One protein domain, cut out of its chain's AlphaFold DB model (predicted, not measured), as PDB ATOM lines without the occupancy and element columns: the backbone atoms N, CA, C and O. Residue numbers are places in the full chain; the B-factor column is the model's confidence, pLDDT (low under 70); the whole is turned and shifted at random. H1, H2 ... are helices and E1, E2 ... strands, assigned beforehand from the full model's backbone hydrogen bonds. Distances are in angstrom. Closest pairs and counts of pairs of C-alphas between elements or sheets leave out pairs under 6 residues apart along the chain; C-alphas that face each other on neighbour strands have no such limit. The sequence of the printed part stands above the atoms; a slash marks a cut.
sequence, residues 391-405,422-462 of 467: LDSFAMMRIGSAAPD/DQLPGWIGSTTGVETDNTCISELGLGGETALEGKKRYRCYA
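This is residues 391 to 405 and 422 to 462 of the 467 residues of an uncharacterized protein of Penicillium subrubescens (UniProt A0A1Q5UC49). With little regular structure, this is a small hairpin of two short strands, E1 and E2, joined by a long loop, with helix H1 meeting the end of E2 by its last residues while residues 391 to 397 stick out. A tail, residues 447 to 462, folds back past the hairpin. The 56 printed residues hold H1, E1 and E2 in that order, an antiparallel sheet and a mixed class, with only 18 residues in named elements. The whole is only just loose, close to compact, radius of gyration of the C-alphas 12.4 A, spanning 37 by 25 by 23 A.

E1 is residues 428 to 431, 9.4 A long, from C-alpha 428 at (98.976, -17.602, 15.281). E2 is residues 443 to 446, 10.2 A. H1 is residues 393 to 402, 14.3 A, ending at (106.590, -14.518, 8.139).

E1 and E2 form a hairpin, antiparallel at 135 degrees; N 429 and O 445 are 2.9 A apart, within hydrogen-bond range. The closest C-alphas of H1 and E2, Ala 402 and Leu 446, are 7.2 A apart. In H1 every O i to N i+4 pair is within hydrogen-bond range.

Residues 406 to 421 are not printed, a gap of 15.1 A between C-alphas 405 and 422. The link E1 to E2 is long; residues 433 to 440 in it, and residues 404, 454 and 462, have pLDDT under 70.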
ATOM      1  N   LEU A 391      98.037 -28.618   7.996       79.38
ATOM      2  CA  LEU A 391      99.423 -28.210   8.209       79.38
ATOM      3  C   LEU A 391     100.279 -28.837   7.100       79.38
ATOM      4  O   LEU A 391     100.920 -29.864   7.303       79.38
ATOM      5  N   ASP A 392     100.200 -28.272   5.901       80.69
ATOM      6  CA  ASP A 392     100.940 -28.725   4.726       80.69
ATOM      7  C   ASP A 392     102.287 -27.992   4.577       80.69
ATOM      8  O   ASP A 392     102.623 -27.068   5.326       80.69
ATOM      9  N   SER A 393     103.092 -28.411   3.595       81.75
ATOM     10  CA  SER A 393     104.377 -27.768   3.279       81.75
ATOM     11  C   SER A 393     104.217 -26.277   2.973       81.75
ATOM     12  O   SER A 393     105.114 -25.484   3.254       81.75
ATOM     13  N   PHE A 394     103.054 -25.874   2.459       79.62
ATOM     14  CA  PHE A 394     102.739 -24.484   2.178       79.62
ATOM     15  C   PHE A 394     102.452 -23.678   3.449       79.62
ATOM     16  O   PHE A 394     102.943 -22.558   3.582       79.62
ATOM     17  N   ALA A 395     101.727 -24.242   4.418       79.44
ATOM     18  CA  ALA A 395     101.540 -23.655   5.741       79.44
ATOM     19  C   ALA A 395     102.880 -23.485   6.476       79.44
ATOM     20  O   ALA A 395     103.134 -22.418   7.031       79.44
ATOM     21  N   MET A 396     103.764 -24.485   6.407       81.12
ATOM     22  CA  MET A 396     105.129 -24.390   6.943       81.12
ATOM     23  C   MET A 396     105.945 -23.289   6.253       81.12
ATOM     24  O   MET A 396     106.576 -22.472   6.923       81.12
ATOM     25  N   MET A 397     105.879 -23.200   4.920       81.44
ATOM     26  CA  MET A 397     106.572 -22.157   4.160       81.44
ATOM     27  C   MET A 397     106.048 -20.757   4.501       81.44
ATOM     28  O   MET A 397     106.835 -19.822   4.606       81.44
ATOM     29  N   ARG A 398     104.735 -20.607   4.733       79.44
ATOM     30  CA  ARG A 398     104.123 -19.346   5.180       79.44
ATOM     31  C   ARG A 398     104.644 -18.917   6.549       79.44
ATOM     32  O   ARG A 398     105.008 -17.754   6.700       79.44
ATOM     33  N   ILE A 399     104.733 -19.846   7.505       79.19
ATOM     34  CA  ILE A 399     105.311 -19.585   8.832       79.19
ATOM     35  C   ILE A 399     106.778 -19.154   8.694       79.19
ATOM     36  O   ILE A 399     107.155 -18.118   9.233       79.19
ATOM     37  N   GLY A 400     107.578 -19.884   7.908       76.25
ATOM     38  CA  GLY A 400     108.981 -19.531   7.650       76.25
ATOM     39  C   GLY A 400     109.145 -18.177   6.948       76.25
ATOM     40  O   GLY A 400     110.043 -17.409   7.277       76.25
ATOM     41  N   SER A 401     108.233 -17.836   6.032       77.88
ATOM     42  CA  SER A 401     108.239 -16.553   5.315       77.88
ATOM     43  C   SER A 401     107.788 -15.358   6.157       77.88
ATOM     44  O   SER A 401     108.076 -14.227   5.785       77.88
ATOM     45  N   ALA A 402     107.081 -15.586   7.269       76.00
ATOM     46  CA  ALA A 402     106.590 -14.518   8.139       76.00
ATOM     47  C   ALA A 402     107.701 -13.901   9.007       76.00
ATOM     48  O   ALA A 402     107.550 -12.784   9.495       76.00
ATOM     49  N   ALA A 403     108.820 -14.608   9.184       73.50
ATOM     50  CA  ALA A 403     109.990 -14.137   9.920       73.50
ATOM     51  C   ALA A 403     111.291 -14.489   9.165       73.50
ATOM     52  O   ALA A 403     112.123 -15.238   9.681       73.50
ATOM     53  N   PRO A 404     111.487 -13.962   7.940       69.31
ATOM     54  CA  PRO A 404     112.577 -14.379   7.054       69.31
ATOM     55  C   PRO A 404     113.961 -14.062   7.639       69.31
ATOM     56  O   PRO A 404     114.911 -14.811   7.429       69.31
ATOM     57  N   ASP A 405     114.056 -12.999   8.441       70.06
ATOM     58  CA  ASP A 405     115.298 -12.579   9.096       70.06
ATOM     59  C   ASP A 405     115.715 -13.509  10.246       70.06
ATOM     60  O   ASP A 405     116.887 -13.543  10.618       70.06
ATOM     61  N   ASP A 422     112.912 -21.356  19.651       71.81
ATOM     62  CA  ASP A 422     112.436 -21.321  21.042       71.81
ATOM     63  C   ASP A 422     112.009 -19.913  21.490       71.81
ATOM     64  O   ASP A 422     111.242 -19.748  22.439       71.81
ATOM     65  N   GLN A 423     112.487 -18.878  20.794       72.25
ATOM     66  CA  GLN A 423     112.169 -17.476  21.076       72.25
ATOM     67  C   GLN A 423     110.921 -16.978  20.337       72.25
ATOM     68  O   GLN A 423     110.500 -15.832  20.531       72.25
ATOM     69  N   LEU A 424     110.344 -17.798  19.455       72.56
ATOM     70  CA  LEU A 424     109.169 -17.430  18.682       72.56
ATOM     71  C   LEU A 424     107.876 -17.853  19.391       72.56
ATOM     72  O   LEU A 424     107.774 -18.957  19.924       72.56
ATOM     73  N   PRO A 425     106.843 -16.997  19.378       73.94
ATOM     74  CA  PRO A 425     105.543 -17.356  19.920       73.94
ATOM     75  C   PRO A 425     104.921 -18.485  19.084       73.94
ATOM     76  O   PRO A 425     104.621 -18.310  17.905       73.94
ATOM     77  N   GLY A 426     104.694 -19.642  19.710       74.38
ATOM     78  CA  GLY A 426     104.181 -20.863  19.070       74.38
ATOM     79  C   GLY A 426     102.688 -20.852  18.711       74.38
ATOM     80  O   GLY A 426     102.054 -21.904  18.695       74.38
ATOM     81  N   TRP A 427     102.095 -19.685  18.463       79.31
ATOM     82  CA  TRP A 427     100.676 -19.550  18.131       79.31
ATOM     83  C   TRP A 427     100.452 -18.467  17.071       79.31
ATOM     84  O   TRP A 427     101.275 -17.571  16.892       79.31
ATOM     85  N   ILE A 428      99.338 -18.555  16.341       82.56
ATOM     86  CA  ILE A 428      98.976 -17.602  15.281       82.56
ATOM     87  C   ILE A 428      97.763 -16.806  15.742       82.56
ATOM     88  O   ILE A 428      96.735 -17.380  16.100       82.56
ATOM     89  N   GLY A 429      97.909 -15.485  15.738       81.00
ATOM     90  CA  GLY A 429      96.929 -14.540  16.253       81.00
ATOM     91  C   GLY A 429      96.520 -13.498  15.222       81.00
ATOM     92  O   GLY A 429      97.077 -13.410  14.126       81.00
ATOM     93  N   SER A 430      95.529 -12.695  15.593       79.12
ATOM     94  CA  SER A 430      95.097 -11.530  14.829       79.12
ATOM     95  C   SER A 430      96.034 -10.355  15.113       79.12
ATOM     96  O   SER A 430      96.217  -9.973  16.269       79.12
ATOM     97  N   THR A 431      96.565  -9.742  14.060       77.06
ATOM     98  CA  THR A 431      97.257  -8.445  14.103       77.06
ATOM     99  C   THR A 431      96.336  -7.339  13.578       77.06
ATOM    100  O   THR A 431      95.343  -7.607  12.887       77.06
ATOM    101  N   THR A 432      96.610  -6.086  13.952       70.06
ATOM    102  CA  THR A 432      95.839  -4.920  13.496       70.06
ATOM    103  C   THR A 432      95.992  -4.752  11.985       70.06
ATOM    104  O   THR A 432      97.092  -4.497  11.501       70.06
ATOM    105  N   GLY A 433      94.900  -4.925  11.240       62.69
ATOM    106  CA  GLY A 433      94.881  -4.739   9.788       62.69
ATOM    107  C   GLY A 433      94.447  -3.333   9.366       62.69
ATOM    108  O   GLY A 433      94.073  -2.502  10.193       62.69
ATOM    109  N   VAL A 434      94.521  -3.067   8.062       60.22
ATOM    110  CA  VAL A 434      94.236  -1.756   7.455       60.22
ATOM    111  C   VAL A 434      92.723  -1.522   7.349       60.22
ATOM    112  O   VAL A 434      91.997  -2.342   6.785       60.22
ATOM    113  N   GLU A 435      92.246  -0.389   7.863       55.75
ATOM    114  CA  GLU A 435      90.839   0.022   7.804       55.75
ATOM    115  C   GLU A 435      90.473   0.420   6.363       55.75
ATOM    116  O   GLU A 435      91.060   1.335   5.790       55.75
ATOM    117  N   THR A 436      89.546  -0.307   5.732       54.06
ATOM    118  CA  THR A 436      89.073  -0.005   4.368       54.06
ATOM    119  C   THR A 436      87.543  -0.015   4.350       54.06
ATOM    120  O   THR A 436      86.931  -0.978   4.811       54.06
ATOM    121  N   ASP A 437      86.934   1.081   3.878       51.81
ATOM    122  CA  ASP A 437      85.482   1.284   3.715       51.81
ATOM    123  C   ASP A 437      84.614   0.690   4.847       51.81
ATOM    124  O   ASP A 437      83.859  -0.264   4.657       51.81
ATOM    125  N   ASN A 438      84.726   1.263   6.055       56.31
ATOM    126  CA  ASN A 438      83.923   0.929   7.247       56.31
ATOM    127  C   ASN A 438      83.958  -0.546   7.707       56.31
ATOM    128  O   ASN A 438      83.111  -0.963   8.501       56.31
ATOM    129  N   THR A 439      84.937  -1.347   7.271       58.78
ATOM    130  CA  THR A 439      85.131  -2.714   7.778       58.78
ATOM    131  C   THR A 439      86.580  -2.966   8.198       58.78
ATOM    132  O   THR A 439      87.503  -2.905   7.391       58.78
ATOM    133  N   CYS A 440      86.792  -3.287   9.479       66.62
ATOM    134  CA  CYS A 440      88.100  -3.710   9.987       66.62
ATOM    135  C   CYS A 440      88.388  -5.157   9.564       66.62
ATOM    136  O   CYS A 440      87.830  -6.101  10.127       66.62
ATOM    137  N   ILE A 441      89.275  -5.334   8.583       74.81
ATOM    138  CA  ILE A 441      89.797  -6.642   8.170       74.81
ATOM    139  C   ILE A 441      91.129  -6.858   8.886       74.81
ATOM    140  O   ILE A 441      92.023  -6.028   8.781       74.81
ATOM    141  N   SER A 442      91.264  -7.952   9.635       75.50
ATOM    142  CA  SER A 442      92.498  -8.262  10.372       75.50
ATOM    143  C   SER A 442      93.470  -9.116   9.561       75.50
ATOM    144  O   SER A 442      93.067  -9.853   8.657       75.50
ATOM    145  N   GLU A 443      94.756  -9.042   9.895       80.19
ATOM    146  CA  GLU A 443      95.790  -9.901   9.311       80.19
ATOM    147  C   GLU A 443      96.177 -11.023  10.283       80.19
ATOM    148  O   GLU A 443      95.936 -10.941  11.491       80.19
ATOM    149  N   LEU A 444      96.700 -12.119   9.732       82.19
ATOM    150  CA  LEU A 444      97.212 -13.248  10.507       82.19
ATOM    151  C   LEU A 444      98.704 -13.023  10.751       82.19
ATOM    152  O   LEU A 444      99.451 -12.811   9.798       82.19
ATOM    153  N   GLY A 445      99.133 -13.110  12.008       80.81
ATOM    154  CA  GLY A 445     100.536 -12.971  12.394       80.81
ATOM    155  C   GLY A 445     100.978 -14.073  13.349       80.81
ATOM    156  O   GLY A 445     100.204 -14.532  14.195       80.81
ATOM    157  N   LEU A 446     102.238 -14.493  13.225       79.38
ATOM    158  CA  LEU A 446     102.887 -15.364  14.201       79.38
ATOM    159  C   LEU A 446     103.064 -14.571  15.508       79.38
ATOM    160  O   LEU A 446     103.758 -13.557  15.518       79.38
ATOM    161  N   GLY A 447     102.385 -14.987  16.580       75.62
ATOM    162  CA  GLY A 447     102.332 -14.251  17.846       75.62
ATOM    163  C   GLY A 447     101.510 -12.966  17.831       75.62
ATOM    164  O   GLY A 447     101.891 -12.012  18.504       75.62
ATOM    165  N   GLY A 448     100.427 -12.911  17.047       76.94
ATOM    166  CA  GLY A 448      99.544 -11.739  17.001       76.94
ATOM    167  C   GLY A 448      99.014 -11.319  18.380       76.94
ATOM    168  O   GLY A 448      98.984 -12.103  19.314       76.94
ATOM    169  N   GLU A 449      98.575 -10.073  18.526       76.81
ATOM    170  CA  GLU A 449      98.219  -9.503  19.839       76.81
ATOM    171  C   GLU A 449      96.956 -10.125  20.459       76.81
ATOM    172  O   GLU A 449      96.760 -10.081  21.673       76.81
ATOM    173  N   THR A 450      96.083 -10.710  19.630       77.75
ATOM    174  CA  THR A 450      94.795 -11.279  20.054       77.75
ATOM    175  C   THR A 450      94.537 -12.652  19.437       77.75
ATOM    176  O   THR A 450      95.016 -12.962  18.344       77.75
ATOM    177  N   ALA A 451      93.772 -13.493  20.142       76.50
ATOM    178  CA  ALA A 451      93.348 -14.805  19.655       76.50
ATOM    179  C   ALA A 451      92.505 -14.701  18.373       76.50
ATOM    180  O   ALA A 451      91.888 -13.673  18.087       76.50
ATOM    181  N   LEU A 452      92.471 -15.778  17.586       77.56
ATOM    182  CA  LEU A 452      91.610 -15.838  16.409       77.56
ATOM    183  C   LEU A 452      90.141 -15.894  16.830       77.56
ATOM    184  O   LEU A 452      89.749 -16.695  17.677       77.56
ATOM    185  N   GLU A 453      89.320 -15.069  16.197       75.69
ATOM    186  CA  GLU A 453      87.893 -14.977  16.473       75.69
ATOM    187  C   GLU A 453      87.105 -15.541  15.291       75.69
ATOM    188  O   GLU A 453      87.213 -15.057  14.166       75.69
ATOM    189  N   GLY A 454      86.251 -16.537  15.541       68.31
ATOM    190  CA  GLY A 454      85.521 -17.234  14.473       68.31
ATOM    191  C   GLY A 454      84.557 -16.361  13.652       68.31
ATOM    192  O   GLY A 454      84.143 -16.772  12.573       68.31
ATOM    193  N   LYS A 455      84.189 -15.163  14.135       70.44
ATOM    194  CA  LYS A 455      83.287 -14.222  13.438       70.44
ATOM    195  C   LYS A 455      84.011 -13.037  12.782       70.44
ATOM    196  O   LYS A 455      83.356 -12.213  12.145       70.44
ATOM    197  N   LYS A 456      85.336 -12.936  12.928       73.00
ATOM    198  CA  LYS A 456      86.143 -11.826  12.409       73.00
ATOM    199  C   LYS A 456      86.618 -12.133  10.988       73.00
ATOM    200  O   LYS A 456      86.901 -13.280  10.650       73.00
ATOM    201  N   ARG A 457      86.670 -11.115  10.126       75.75
ATOM    202  CA  ARG A 457      87.138 -11.267   8.740       75.75
ATOM    203  C   ARG A 457      88.649 -11.077   8.685       75.75
ATOM    204  O   ARG A 457      89.159 -10.058   9.151       75.75
ATOM    205  N   TYR A 458      89.334 -12.044   8.084       78.81
ATOM    206  CA  TYR A 458      90.778 -12.017   7.882       78.81
ATOM    207  C   TYR A 458      91.109 -11.848   6.404       78.81
ATOM    208  O   TYR A 458      90.370 -12.336   5.544       78.81
ATOM    209  N   ARG A 459      92.219 -11.167   6.100       76.75
ATOM    210  CA  ARG A 459      92.697 -11.040   4.720       76.75
ATOM    211  C   ARG A 459      93.005 -12.435   4.163       76.75
ATOM    212  O   ARG A 459      93.811 -13.175   4.720       76.75
ATOM    213  N   CYS A 460      92.361 -12.783   3.055       72.94
ATOM    214  CA  CYS A 460      92.589 -14.025   2.327       72.94
ATOM    215  C   CYS A 460      93.227 -13.738   0.961       72.94
ATOM    216  O   CYS A 460      93.120 -12.635   0.424       72.94
ATOM    217  N   TYR A 461      93.903 -14.737   0.395       70.25
ATOM    218  CA  TYR A 461      94.319 -14.689  -1.005       70.25
ATOM    219  C   TYR A 461      93.075 -14.710  -1.903       70.25
ATOM    220  O   TYR A 461      92.083 -15.351  -1.549       70.25
ATOM    221  N   ALA A 462      93.124 -14.028  -3.051       66.88
ATOM    222  CA  ALA A 462      92.045 -14.065  -4.036       66.88
ATOM    223  C   ALA A 462      91.745 -15.528  -4.404       66.88
ATOM    224  O   ALA A 462      92.596 -16.227  -4.953       66.88
TER     225      ALA A 462